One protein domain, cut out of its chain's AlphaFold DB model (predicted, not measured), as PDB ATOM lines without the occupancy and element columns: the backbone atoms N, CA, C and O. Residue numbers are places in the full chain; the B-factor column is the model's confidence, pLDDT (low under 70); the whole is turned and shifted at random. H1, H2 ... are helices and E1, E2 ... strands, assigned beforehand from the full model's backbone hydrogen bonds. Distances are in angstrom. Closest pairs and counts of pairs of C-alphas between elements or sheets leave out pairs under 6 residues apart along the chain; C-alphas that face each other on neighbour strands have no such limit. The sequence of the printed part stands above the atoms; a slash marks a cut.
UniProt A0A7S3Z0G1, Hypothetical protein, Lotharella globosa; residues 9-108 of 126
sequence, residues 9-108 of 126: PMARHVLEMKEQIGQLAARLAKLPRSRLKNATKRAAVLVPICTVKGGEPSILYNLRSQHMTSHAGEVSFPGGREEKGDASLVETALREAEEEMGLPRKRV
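Overview. This is residues 9 to 108 of the 126 residues of the protein "Hypothetical protein" of Lotharella globosa (UniProt A0A7S3Z0G1). A small core of helix H2 packed on the short strand pair E1 and E4 has a long helix, H1, off to one side, its closest approach to a named strand being at E3, and an open arch sticks out at residues 22 to 40, of which 22 to 30 belong to H1. The hairpin E2 and E3 reaches from the core toward H1, and residues 64 to 74 form a loop at another side. The printed part has 100 residues, with two named helices and four named strands in the order H1, E1, E2, E3, E4, H2; both two-strand sheets, E1 - E4 and E2 - E3, are antiparallel. The class is mixed, helices and strands, with under half of the residues in named elements; the whole is loose, with a radius of gyration of the C-alphas of 16.3 A and spans of 47 by 37 by 22 A.

Along the chain. H1, residues 9 to 30, begins at C-alpha 9 (98.573, 169.471, 95.686) and is 32.1 A long. E1 is residues 43 to 45, E2 49 to 51, E3 57 to 59 and E4 79 to 81. H2, residues 89 to 101, is 17.8 A long and ends at C-alpha 101 (94.835, 140.217, 88.371).

Arrangement. H1 and H2 are apart. The closest C-alphas of H1 and E3, Met 17 and Pro 57, are 8.0 A apart. E1 and E4 are antiparallel at 174 degrees, with N 44 and O 80 within hydrogen-bond range at 2.9 A. The closest C-alphas of E1 and H2, Val 45 and Ala 93, are 5.0 A apart; those of E4 and H2, Gly 79 and Glu 96, are also 5.0 A apart. In the hairpin E2 and E3, antiparallel at 131 degrees, N 58 and O 50 are 2.8 A apart. Every O i to N i+4 pair is within hydrogen-bond range in H2, and 17 of 18 are in H1.

Size, cuts and confidence. The two C-alphas farthest apart, Pro 9 and Asn 38, are 50.6 A apart. The printed part has no cut. The links H1 to E1 and E3 to E4 are long. Mean pLDDT of the printed part is 86.8, and residues 9 to 10 and 68 to 71 are under 70.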
ATOM      1  N   PRO A   9      97.472 170.414  95.473       63.62
ATOM      2  CA  PRO A   9      98.573 169.471  95.686       63.62
ATOM      3  C   PRO A   9      98.376 168.152  94.931       63.62
ATOM      4  O   PRO A   9      99.350 167.579  94.455       63.62
ATOM      5  N   MET A  10      97.131 167.696  94.753       63.59
ATOM      6  CA  MET A  10      96.844 166.486  93.974       63.59
ATOM      7  C   MET A  10      97.052 166.722  92.474       63.59
ATOM      8  O   MET A  10      97.657 165.895  91.799       63.59
ATOM      9  N   ALA A  11      96.637 167.884  91.960       70.94
ATOM     10  CA  ALA A  11      96.888 168.265  90.570       70.94
ATOM     11  C   ALA A  11      98.392 168.371  90.250       70.94
ATOM     12  O   ALA A  11      98.817 167.966  89.169       70.94
ATOM     13  N   ARG A  12      99.201 168.863  91.200       76.06
ATOM     14  CA  ARG A  12     100.659 168.972  91.052       76.06
ATOM     15  C   ARG A  12     101.341 167.604  90.956       76.06
ATOM     16  O   ARG A  12     102.094 167.397  90.012       76.06
ATOM     17  N   HIS A  13     101.009 166.666  91.847       73.69
ATOM     18  CA  HIS A  13     101.545 165.296  91.794       73.69
ATOM     19  C   HIS A  13     101.179 164.580  90.491       73.69
ATOM     20  O   HIS A  13     102.007 163.899  89.899       73.69
ATOM     21  N   VAL A  14      99.947 164.766  90.004       73.12
ATOM     22  CA  VAL A  14      99.521 164.180  88.724       73.12
ATOM     23  C   VAL A  14     100.335 164.739  87.555       73.12
ATOM     24  O   VAL A  14     100.663 163.994  86.633       73.12
ATOM     25  N   LEU A  15     100.653 166.036  87.566       78.50
ATOM     26  CA  LEU A  15     101.435 166.666  86.502       78.50
ATOM     27  C   LEU A  15     102.897 166.196  86.516       78.50
ATOM     28  O   LEU A  15     103.416 165.807  85.474       78.50
ATOM     29  N   GLU A  16     103.513 166.162  87.696       80.69
ATOM     30  CA  GLU A  16     104.886 165.685  87.896       80.69
ATOM     31  C   GLU A  16     105.033 164.212  87.492       80.69
ATOM     32  O   GLU A  16     105.940 163.848  86.744       80.69
ATOM     33  N   MET A  17     104.062 163.376  87.860       78.00
ATOM     34  CA  MET A  17     104.016 161.980  87.432       78.00
ATOM     35  C   MET A  17     103.892 161.844  85.909       78.00
ATOM     36  O   MET A  17     104.572 161.014  85.310       78.00
ATOM     37  N   LYS A  18     103.036 162.643  85.256       80.94
ATOM     38  CA  LYS A  18     102.920 162.615  83.787       80.94
ATOM     39  C   LYS A  18     104.244 162.961  83.115       80.94
ATOM     40  O   LYS A  18     104.582 162.346  82.106       80.94
ATOM     41  N   GLU A  19     104.986 163.911  83.673       86.56
ATOM     42  CA  GLU A  19     106.305 164.278  83.169       86.56
ATOM     43  C   GLU A  19     107.308 163.131  83.340       86.56
ATOM     44  O   GLU A  19     107.952 162.739  82.367       86.56
ATOM     45  N   GLN A  20     107.373 162.518  84.524       84.56
ATOM     46  CA  GLN A  20     108.232 161.358  84.788       84.56
ATOM     47  C   GLN A  20     107.902 160.168  83.874       84.56
ATOM     48  O   GLN A  20     108.803 159.552  83.303       84.56
ATOM     49  N   ILE A  21     106.614 159.873  83.679       86.38
ATOM     50  CA  ILE A  21     106.142 158.836  82.753       86.38
ATOM     51  C   ILE A  21     106.544 159.176  81.314       86.38
ATOM     52  O   ILE A  21     107.022 158.303  80.588       86.38
ATOM     53  N   GLY A  22     106.398 160.438  80.903       88.31
ATOM     54  CA  GLY A  22     106.822 160.909  79.585       88.31
ATOM     55  C   GLY A  22     108.330 160.756  79.370       88.31
ATOM     56  O   GLY A  22     108.760 160.258  78.329       88.31
ATOM     57  N   GLN A  23     109.137 161.105  80.374       89.62
ATOM     58  CA  GLN A  23     110.588 160.918  80.350       89.62
ATOM     59  C   GLN A  23     110.968 159.432  80.284       89.62
ATOM     60  O   GLN A  23     111.857 159.059  79.514       89.62
ATOM     61  N   LEU A  24     110.288 158.571  81.045       89.00
ATOM     62  CA  LEU A  24     110.505 157.126  81.005       89.00
ATOM     63  C   LEU A  24     110.167 156.553  79.625       89.00
ATOM     64  O   LEU A  24     110.995 155.851  79.047       89.00
ATOM     65  N   ALA A  25     109.009 156.900  79.060       90.38
ATOM     66  CA  ALA A  25     108.611 156.476  77.718       90.38
ATOM     67  C   ALA A  25     109.624 156.938  76.654       90.38
ATOM     68  O   ALA A  25     110.055 156.147  75.813       90.38
ATOM     69  N   ALA A  26     110.089 158.190  76.736       92.00
ATOM     70  CA  ALA A  26     111.105 158.725  75.831       92.00
ATOM     71  C   ALA A  26     112.453 157.994  75.948       92.00
ATOM     72  O   ALA A  26     113.158 157.833  74.949       92.00
ATOM     73  N   ARG A  27     112.827 157.541  77.151       91.50
ATOM     74  CA  ARG A  27     114.027 156.720  77.365       91.50
ATOM     75  C   ARG A  27     113.845 155.316  76.800       91.50
ATOM     76  O   ARG A  27     114.716 154.872  76.060       91.50
ATOM     77  N   LEU A  28     112.718 154.658  77.080       90.62
ATOM     78  CA  LEU A  28     112.395 153.326  76.551       90.62
ATOM     79  C   LEU A  28     112.404 153.303  75.018       90.62
ATOM     80  O   LEU A  28     112.925 152.366  74.420       90.62
ATOM     81  N   ALA A  29     111.900 154.359  74.374       89.62
ATOM     82  CA  ALA A  29     111.904 154.484  72.918       89.62
ATOM     83  C   ALA A  29     113.317 154.526  72.302       89.62
ATOM     84  O   ALA A  29     113.480 154.158  71.139       89.62
ATOM     85  N   LYS A  30     114.327 154.965  73.067       91.31
ATOM     86  CA  LYS A  30     115.727 155.087  72.628       91.31
ATOM     87  C   LYS A  30     116.589 153.875  72.975       91.31
ATOM     88  O   LYS A  30     117.725 153.809  72.514       91.31
ATOM     89  N   LEU A  31     116.100 152.955  73.808       88.31
ATOM     90  CA  LEU A  31     116.873 151.768  74.159       88.31
ATOM     91  C   LEU A  31     117.037 150.873  72.923       88.31
ATOM     92  O   LEU A  31     116.065 150.689  72.177       88.31
ATOM     93  N   PRO A  32     118.239 150.311  72.695       85.00
ATOM     94  CA  PRO A  32     118.396 149.275  71.691       85.00
ATOM     95  C   PRO A  32     117.483 148.111  72.073       85.00
ATOM     96  O   PRO A  32     117.417 147.733  73.241       85.00
ATOM     97  N   ARG A  33     116.734 147.614  71.089       84.19
ATOM     98  CA  ARG A  33     115.836 146.473  71.243       84.19
ATOM     99  C   ARG A  33     116.147 145.479  70.151       84.19
ATOM    100  O   ARG A  33     115.863 145.757  68.982       84.19
ATOM    101  N   SER A  34     116.752 144.356  70.507       83.94
ATOM    102  CA  SER A  34     116.926 143.250  69.579       83.94
ATOM    103  C   SER A  34     115.796 142.242  69.763       83.94
ATOM    104  O   SER A  34     115.316 141.986  70.865       83.94
ATOM    105  N   ARG A  35     115.313 141.699  68.645       82.69
ATOM    106  CA  ARG A  35     114.387 140.571  68.672       82.69
ATOM    107  C   ARG A  35     115.212 139.299  68.630       82.69
ATOM    108  O   ARG A  35     115.999 139.119  67.691       82.69
ATOM    109  N   LEU A  36     115.004 138.410  69.592       85.12
ATOM    110  CA  LEU A  36     115.646 137.109  69.609       85.12
ATOM    111  C   LEU A  36     115.168 136.309  68.396       85.12
ATOM    112  O   LEU A  36     113.980 136.030  68.208       85.12
ATOM    113  N   LYS A  37     116.119 135.956  67.533       78.75
ATOM    114  CA  LYS A  37     115.866 135.093  66.381       78.75
ATOM    115  C   LYS A  37     115.767 133.646  66.872       78.75
ATOM    116  O   LYS A  37     116.515 133.244  67.755       78.75
ATOM    117  N   ASN A  38     114.868 132.865  66.274       80.56
ATOM    118  CA  ASN A  38     114.676 131.429  66.544       80.56
ATOM    119  C   ASN A  38     114.118 131.066  67.937       80.56
ATOM    120  O   ASN A  38     114.290 129.935  68.388       80.56
ATOM    121  N   ALA A  39     113.419 131.980  68.615       78.56
ATOM    122  CA  ALA A  39     112.697 131.640  69.841       78.56
ATOM    123  C   ALA A  39     111.535 130.672  69.537       78.56
ATOM    124  O   ALA A  39     110.599 131.023  68.823       78.56
ATOM    125  N   THR A  40     111.589 129.454  70.084       80.12
ATOM    126  CA  THR A  40     110.562 128.408  69.886       80.12
ATOM    127  C   THR A  40     109.395 128.514  70.863       80.12
ATOM    128  O   THR A  40     108.311 128.005  70.591       80.12
ATOM    129  N   LYS A  41     109.608 129.173  72.007       88.00
ATOM    130  CA  LYS A  41     108.588 129.464  73.019       88.00
ATOM    131  C   LYS A  41     108.758 130.908  73.456       88.00
ATOM    132  O   LYS A  41     109.784 131.250  74.039       88.00
ATOM    133  N   ARG A  42     107.769 131.746  73.158       92.94
ATOM    134  CA  ARG A  42     107.756 133.147  73.580       92.94
ATOM    135  C   ARG A  42     106.781 133.321  74.733       92.94
ATOM    136  O   ARG A  42     105.787 132.604  74.848       92.94
ATOM    137  N   ALA A  43     107.117 134.253  75.602       94.69
ATOM    138  CA  ALA A  43     106.313 134.659  76.733       94.69
ATOM    139  C   ALA A  43     106.458 136.167  76.898       94.69
ATOM    140  O   ALA A  43     107.451 136.753  76.452       94.69
ATOM    141  N   ALA A  44     105.470 136.784  77.528       96.00
ATOM    142  CA  ALA A  44     105.480 138.205  77.809       96.00
ATOM    143  C   ALA A  44     105.006 138.453  79.235       96.00
ATOM    144  O   ALA A  44     104.098 137.785  79.722       96.00
ATOM    145  N   VAL A  45     105.630 139.432  79.883       96.31
ATOM    146  CA  VAL A  45     105.251 139.905  81.214       96.31
ATOM    147  C   VAL A  45     104.958 141.397  81.159       96.31
ATOM    148  O   VAL A  45     105.629 142.146  80.443       96.31
ATOM    149  N   LEU A  46     103.967 141.840  81.926       97.06
ATOM    150  CA  LEU A  46     103.684 143.249  82.152       97.06
ATOM    151  C   LEU A  46     104.378 143.680  83.446       97.06
ATOM    152  O   LEU A  46     104.094 143.125  84.498       97.06
ATOM    153  N   VAL A  47     105.236 144.703  83.385       95.62
ATOM    154  CA  VAL A  47     105.785 145.378  84.576       95.62
ATOM    155  C   VAL A  47     104.888 146.580  84.891       95.62
ATOM    156  O   VAL A  47     105.035 147.627  84.251       95.62
ATOM    157  N   PRO A  48     103.917 146.469  85.814       93.44
ATOM    158  CA  PRO A  48     102.925 147.508  86.029       93.44
ATOM    159  C   PRO A  48     103.506 148.586  86.944       93.44
ATOM    160  O   PRO A  48     103.850 148.314  88.095       93.44
ATOM    161  N   ILE A  49     103.573 149.819  86.443       91.38
ATOM    162  CA  ILE A  49     103.917 151.003  87.236       91.38
ATOM    163  C   ILE A  49     102.612 151.690  87.634       91.38
ATOM    164  O   ILE A  49     101.802 152.050  86.777       91.38
ATOM    165  N   CYS A  50     102.401 151.866  88.932       88.25
ATOM    166  CA  CYS A  50     101.211 152.491  89.493       88.25
ATOM    167  C   CYS A  50     101.584 153.499  90.583       88.25
ATOM    168  O   CYS A  50     102.750 153.652  90.936       88.25
ATOM    169  N   THR A  51     100.586 154.196  91.118       85.75
ATOM    170  CA  THR A  51     100.749 155.045  92.301       85.75
ATOM    171  C   THR A  51      99.981 154.475  93.470       85.75
ATOM    172  O   THR A  51      98.801 154.138  93.332       85.75
ATOM    173  N   VAL A  52     100.619 154.449  94.633       83.75
ATOM    174  CA  VAL A  52      99.971 154.106  95.902       83.75
ATOM    175  C   VAL A  52      99.554 155.373  96.658       83.75
ATOM    176  O   VAL A  52      99.711 156.498  96.173       83.75
ATOM    177  N   LYS A  53      98.959 155.209  97.846       80.38
ATOM    178  CA  LYS A  53      98.605 156.344  98.715       80.38
ATOM    179  C   LYS A  53      99.843 157.221  98.938       80.38
ATOM    180  O   LYS A  53     100.876 156.709  99.336       80.38
ATOM    181  N   GLY A  54      99.711 158.524  98.693       76.12
ATOM    182  CA  GLY A  54     100.830 159.474  98.750       76.12
ATOM    183  C   GLY A  54     101.367 159.897  97.381       76.12
ATOM    184  O   GLY A  54     102.098 160.873  97.311       76.12
ATOM    185  N   GLY A  55     100.945 159.241  96.291       78.38
ATOM    186  CA  GLY A  55     101.351 159.610  94.928       78.38
ATOM    187  C   GLY A  55     102.724 159.072  94.521       78.38
ATOM    188  O   GLY A  55     103.213 159.413  93.449       78.38
ATOM    189  N   GLU A  56     103.329 158.222  95.349       82.06
ATOM    190  CA  GLU A  56     104.624 157.611  95.072       82.06
ATOM    191  C   GLU A  56     104.506 156.557  93.959       82.06
ATOM    192  O   GLU A  56     103.596 155.716  94.008       82.06
ATOM    193  N   PRO A  57     105.407 156.575  92.957       84.69
ATOM    194  CA  PRO A  57     105.461 155.542  91.937       84.69
ATOM    195  C   PRO A  57     105.883 154.210  92.563       84.69
ATOM    196  O   PRO A  57     106.803 154.134  93.374       84.69
ATOM    197  N   SER A  58     105.194 153.143  92.188       88.94
ATOM    198  CA  SER A  58     105.367 151.800  92.735       88.94
ATOM    199  C   SER A  58     105.196 150.754  91.645       88.94
ATOM    200  O   SER A  58     104.574 151.008  90.611       88.94
ATOM    201  N   ILE A  59     105.745 149.566  91.886       91.75
ATOM    202  CA  ILE A  59     105.604 148.413  91.000       91.75
ATOM    203  C   ILE A  59     104.653 147.410  91.647       91.75
ATOM    204  O   ILE A  59     104.829 147.051  92.811       91.75
ATOM    205  N   LEU A  60     103.663 146.949  90.884       90.75
ATOM    206  CA  LEU A  60     102.775 145.865  91.297       90.75
ATOM    207  C   LEU A  60     103.342 144.515  90.839       90.75
ATOM    208  O   LEU A  60     103.793 144.380  89.705       90.75
ATOM    209  N   TYR A  61     103.298 143.512  91.707       91.50
ATOM    210  CA  TYR A  61     103.740 142.153  91.406       91.50
ATOM    211  C   TYR A  61     102.856 141.129  92.117       91.50
ATOM    212  O   TYR A  61     102.205 141.433  93.120       91.50
ATOM    213  N   ASN A  62     102.858 139.909  91.595       87.69
ATOM    214  CA  ASN A  62     102.167 138.768  92.169       87.69
ATOM    215  C   ASN A  62     103.082 138.061  93.169       87.69
ATOM    216  O   ASN A  62     104.289 137.945  92.958       87.69
ATOM    217  N   LEU A  63     102.485 137.554  94.246       86.94
ATOM    218  CA  LEU A  63     103.113 136.591  95.140       86.94
ATOM    219  C   LEU A  63     102.365 135.271  94.992       86.94
ATOM    220  O   LEU A  63     101.185 135.179  95.346       86.94
ATOM    221  N   ARG A  64     103.031 134.252  94.446       77.25
ATOM    222  CA  ARG A  64     102.395 132.949  94.234       77.25
ATOM    223  C   ARG A  64     102.073 132.292  95.572       77.25
ATOM    224  O   ARG A  64     102.876 132.323  96.505       77.25
ATOM    225  N   SER A  65     100.898 131.667  95.653       77.19
ATOM    226  CA  SER A  65     100.459 130.957  96.858       77.19
ATOM    227  C   SER A  65     101.507 129.937  97.300       77.19
ATOM    228  O   SER A  65     102.056 129.196  96.482       77.19
ATOM    229  N   GLN A  66     101.740 129.858  98.610       74.88
ATOM    230  CA  GLN A  66     102.671 128.896  99.207       74.88
ATOM    231  C   GLN A  66     102.248 127.431  98.995       74.88
ATOM    232  O   GLN A  66     103.043 126.524  99.196       74.88
ATOM    233  N   HIS A  67     101.006 127.196  98.569       70.88
ATOM    234  CA  HIS A  67     100.419 125.864  98.432       70.88
ATOM    235  C   HIS A  67     100.508 125.292  97.005       70.88
ATOM    236  O   HIS A  67      99.906 124.256  96.728       70.88
ATOM    237  N   MET A  68     101.202 125.956  96.073       66.75
ATOM    238  CA  MET A  68     101.365 125.441  94.707       66.75
ATOM    239  C   MET A  68     102.504 124.422  94.615       66.75
ATOM    240  O   MET A  68     103.560 124.591  95.214       66.75
ATOM    241  N   THR A  69     102.323 123.389  93.794       63.53
ATOM    242  CA  THR A  69     103.314 122.322  93.553       63.53
ATOM    243  C   THR A  69     104.567 122.788  92.802       63.53
ATOM    244  O   THR A  69     105.537 122.041  92.697       63.53
ATOM    245  N   SER A  70     104.584 124.012  92.266       54.97
ATOM    246  CA  SER A  70     105.755 124.624  91.627       54.97
ATOM    247  C   SER A  70     105.753 126.143  91.824       54.97
ATOM    248  O   SER A  70     104.694 126.781  91.733       54.97
ATOM    249  N   HIS A  71     106.945 126.714  92.046       61.19
ATOM    250  CA  HIS A  71     107.178 128.159  92.201       61.19
ATOM    251  C   HIS A  71     106.394 128.799  93.365       61.19
ATOM    252  O   HIS A  71     105.865 129.905  93.248       61.19
ATOM    253  N   ALA A  72     106.231 128.069  94.472       71.81
ATOM    254  CA  ALA A  72     105.515 128.539  95.655       71.81
ATOM    255  C   ALA A  72     106.262 129.695  96.336       71.81
ATOM    256  O   ALA A  72     107.463 129.602  96.578       71.81
ATOM    257  N   GLY A  73     105.552 130.780  96.664       76.50
ATOM    258  CA  GLY A  73     106.139 131.959  97.311       76.50
ATOM    259  C   GLY A  73     107.037 132.814  96.411       76.50
ATOM    260  O   GLY A  73     107.588 133.807  96.884       76.50
ATOM    261  N   GLU A  74     107.182 132.468  95.131       84.31
ATOM    262  CA  GLU A  74     107.936 133.287  94.185       84.31
ATOM    263  C   GLU A  74     107.181 134.576  93.847       84.31
ATOM    264  O   GLU A  74     105.948 134.602  93.729       84.31
ATOM    265  N   VAL A  75     107.953 135.650  93.681       89.00
ATOM    266  CA  VAL A  75     107.473 136.924  93.157       89.00
ATOM    267  C   VAL A  75     107.536 136.877  91.638       89.00
ATOM    268  O   VAL A  75     108.584 136.569  91.070       89.00
ATOM    269  N   SER A  76     106.434 137.217  90.980       89.69
ATOM    270  CA  SER A  76     106.376 137.283  89.523       89.69
ATOM    271  C   SER A  76     105.648 138.531  89.052       89.69
ATOM    272  O   SER A  76     104.768 139.067  89.723       89.69
ATOM    273  N   PHE A  77     106.008 138.991  87.860       94.75
ATOM    274  CA  PHE A  77     105.147 139.906  87.127       94.75
ATOM    275  C   PHE A  77     103.995 139.136  86.480       94.75
ATOM    276  O   PHE A  77     104.186 137.963  86.144       94.75
ATOM    277  N   PRO A  78     102.827 139.773  86.300       93.94
ATOM    278  CA  PRO A  78     101.741 139.187  85.529       93.94
ATOM    279  C   PRO A  78     102.202 138.904  84.103       93.94
ATOM    280  O   PRO A  78     102.819 139.763  83.460       93.94
ATOM    281  N   GLY A  79     101.924 137.707  83.608       94.75
ATOM    282  CA  GLY A  79     102.391 137.302  82.293       94.75
ATOM    283  C   GLY A  79     102.387 135.802  82.078       94.75
ATOM    284  O   GLY A  79     102.235 135.011  83.001       94.75
ATOM    285  N   GLY A  80     102.631 135.418  80.834       94.44
ATOM    286  CA  GLY A  80     102.471 134.042  80.405       94.44
ATOM    287  C   GLY A  80     102.955 133.814  78.986       94.44
ATOM    288  O   GLY A  80     103.700 134.617  78.413       94.44
ATOM    289  N   ARG A  81     102.589 132.656  78.438       95.94
ATOM    290  CA  ARG A  81     103.034 132.216  77.110       95.94
ATOM    291  C   ARG A  81     102.222 132.911  76.023       95.94
ATOM    292  O   ARG A  81     101.032 133.139  76.191       95.94
ATOM    293  N   GLU A  82     102.873 133.202  74.900       96.06
ATOM    294  CA  GLU A  82     102.191 133.696  73.699       96.06
ATOM    295  C   GLU A  82     101.224 132.621  73.182       96.06
ATOM    296  O   GLU A  82     101.621 131.469  72.960       96.06
ATOM    297  N   GLU A  83      99.960 132.992  72.996       95.62
ATOM    298  CA  GLU A  83      98.936 132.124  72.421       95.62
ATOM    299  C   GLU A  83      98.693 132.439  70.943       95.62
ATOM    300  O   GLU A  83      98.950 133.542  70.466       95.62
ATOM    301  N   LYS A  84      98.133 131.478  70.188       92.62
ATOM    302  CA  LYS A  84      97.867 131.646  68.743       92.62
ATOM    303  C   LYS A  84      96.948 132.831  68.415       92.62
ATOM    304  O   LYS A  84      96.953 133.286  67.276       92.62
ATOM    305  N   GLY A  85      96.127 133.269  69.371       92.25
ATOM    306  CA  GLY A  85      95.214 134.401  69.214       92.25
ATOM    307  C   GLY A  85      95.827 135.762  69.547       92.25
ATOM    308  O   GLY A  85      95.203 136.782  69.259       92.25
ATOM    309  N   ASP A  86      97.024 135.802  70.136       95.25
ATOM    310  CA  ASP A  86      97.647 137.056  70.546       95.25
ATOM    311  C   ASP A  86      98.215 137.787  69.321       95.25
ATOM    312  O   ASP A  86      99.061 137.274  68.589       95.25
ATOM    313  N   ALA A  87      97.774 139.027  69.096       95.75
ATOM    314  CA  ALA A  87      98.251 139.829  67.965       95.75
ATOM    315  C   ALA A  87      99.709 140.302  68.136       95.75
ATOM    316  O   ALA A  87     100.354 140.719  67.172       95.75
ATOM    317  N   SER A  88     100.223 140.289  69.370       94.81
ATOM    318  CA  SER A  88     101.608 140.621  69.709       94.81
ATOM    319  C   SER A  88     101.946 140.176  71.136       94.81
ATOM    320  O   SER A  88     101.045 139.954  71.938       94.81
ATOM    321  N   LEU A  89     103.236 140.185  71.500       94.81
ATOM    322  CA  LEU A  89     103.671 139.974  72.891       94.81
ATOM    323  C   LEU A  89     103.094 141.005  73.872       94.81
ATOM    324  O   LEU A  89     102.915 140.706  75.048       94.81
ATOM    325  N   VAL A  90     102.794 142.221  73.404       96.31
ATOM    326  CA  VAL A  90     102.116 143.220  74.240       96.31
ATOM    327  C   VAL A  90     100.703 142.747  74.571       96.31
ATOM    328  O   VAL A  90     100.303 142.811  75.729       96.31
ATOM    329  N   GLU A  91      99.974 142.215  73.587       97.25
ATOM    330  CA  GLU A  91      98.634 141.663  73.814       97.25
ATOM    331  C   GLU A  91      98.672 140.418  74.704       97.25
ATOM    332  O   GLU A  91      97.818 140.302  75.578       97.25
ATOM    333  N   THR A  92      99.693 139.561  74.574       97.38
ATOM    334  CA  THR A  92      99.927 138.447  75.507       97.38
ATOM    335  C   THR A  92     100.028 138.952  76.948       97.38
ATOM    336  O   THR A  92      99.277 138.510  77.811       97.38
ATOM    337  N   ALA A  93     100.902 139.925  77.224       97.31
ATOM    338  CA  ALA A  93     101.076 140.450  78.579       97.31
ATOM    339  C   ALA A  93      99.805 141.133  79.125       97.31
ATOM    340  O   ALA A  93      99.516 141.033  80.317       97.31
ATOM    341  N   LEU A  94      99.044 141.827  78.270       97.56
ATOM    342  CA  LEU A  94      97.787 142.473  78.658       97.56
ATOM    343  C   LEU A  94      96.680 141.458  78.957       97.56
ATOM    344  O   LEU A  94      95.951 141.649  79.929       97.56
ATOM    345  N   ARG A  95      96.558 140.401  78.145       97.50
ATOM    346  CA  ARG A  95      95.614 139.299  78.371       97.50
ATOM    347  C   ARG A  95      95.904 138.616  79.705       97.50
ATOM    348  O   ARG A  95      95.018 138.538  80.546       97.50
ATOM    349  N   GLU A  96      97.150 138.217  79.927       97.00
ATOM    350  CA  GLU A  96      97.574 137.544  81.162       97.00
ATOM    351  C   GLU A  96      97.360 138.434  82.397       97.00
ATOM    352  O   GLU A  96      96.842 137.982  83.413       97.00
ATOM    353  N   ALA A  97      97.667 139.735  82.320       95.75
ATOM    354  CA  ALA A  97      97.401 140.661  83.426       95.75
ATOM    355  C   ALA A  97      95.899 140.824  83.736       95.75
ATOM    356  O   ALA A  97      95.520 141.027  84.895       95.75
ATOM    357  N   GLU A  98      95.048 140.750  82.714       96.38
ATOM    358  CA  GLU A  98      93.593 140.764  82.865       96.38
ATOM    359  C   GLU A  98      93.088 139.461  83.502       96.38
ATOM    360  O   GLU A  98      92.266 139.518  84.413       96.38
ATOM    361  N   GLU A  99      93.622 138.308  83.099       94.62
ATOM    362  CA  GLU A  99      93.257 136.988  83.632       94.62
ATOM    363  C   GLU A  99      93.748 136.767  85.073       94.62
ATOM    364  O   GLU A  99      92.976 136.324  85.925       94.62
ATOM    365  N   GLU A 100      95.002 137.109  85.377       92.12
ATOM    366  CA  GLU A 100      95.615 136.842  86.686       92.12
ATOM    367  C   GLU A 100      95.212 137.852  87.767       92.12
ATOM    368  O   GLU A 100      95.068 137.490  88.935       92.12
ATOM    369  N   MET A 101      95.061 139.131  87.404       89.62
ATOM    370  CA  MET A 101      94.835 140.217  88.371       89.62
ATOM    371  C   MET A 101      93.503 140.946  88.177       89.62
ATOM    372  O   MET A 101      93.188 141.858  88.945       89.62
ATOM    373  N   GLY A 102      92.740 140.625  87.129       93.88
ATOM    374  CA  GLY A 102      91.549 141.392  86.766       93.88
ATOM    375  C   GLY A 102      91.865 142.815  86.303       93.88
ATOM    376  O   GLY A 102      90.985 143.673  86.375       93.88
ATOM    377  N   LEU A 103      93.107 143.108  85.886       93.12
ATOM    378  CA  LEU A 103      93.516 144.438  85.430       93.12
ATOM    379  C   LEU A 103      93.004 144.669  84.000       93.12
ATOM    380  O   LEU A 103      93.589 144.136  83.059       93.12
ATOM    381  N   PRO A 104      91.957 145.489  83.781       95.25
ATOM    382  CA  PRO A 104      91.386 145.636  82.451       95.25
ATOM    383  C   PRO A 104      92.398 146.308  81.530       95.25
ATOM    384  O   PRO A 104      92.872 147.407  81.840       95.25
ATOM    385  N   ARG A 105      92.668 145.717  80.362       94.69
ATOM    386  CA  ARG A 105      93.668 146.236  79.408       94.69
ATOM    387  C   ARG A 105      93.468 147.712  79.039       94.69
ATOM    388  O   ARG A 105      94.429 148.450  78.873       94.69
ATOM    389  N   LYS A 106      92.215 148.188  79.020       95.12
ATOM    390  CA  LYS A 106      91.848 149.597  78.755       95.12
ATOM    391  C   LYS A 106      92.365 150.587  79.808       95.12
ATOM    392  O   LYS A 106      92.369 151.788  79.560       95.12
ATOM    393  N   ARG A 107      92.747 150.108  80.996       93.31
ATOM    394  CA  ARG A 107      93.323 150.914  82.085       93.31
ATOM    395  C   ARG A 107      94.851 150.916  82.071       93.31
ATOM    396  O   ARG A 107      95.450 151.621  82.880       93.31
ATOM    397  N   VAL A 108      95.474 150.155  81.173       94.75
ATOM    398  CA  VAL A 108      96.926 150.076  81.026       94.75
ATOM    399  C   VAL A 108      97.356 150.980  79.879       94.75
ATOM    400  O   VAL A 108      96.855 150.880  78.765       94.75
TER     401      VAL A 108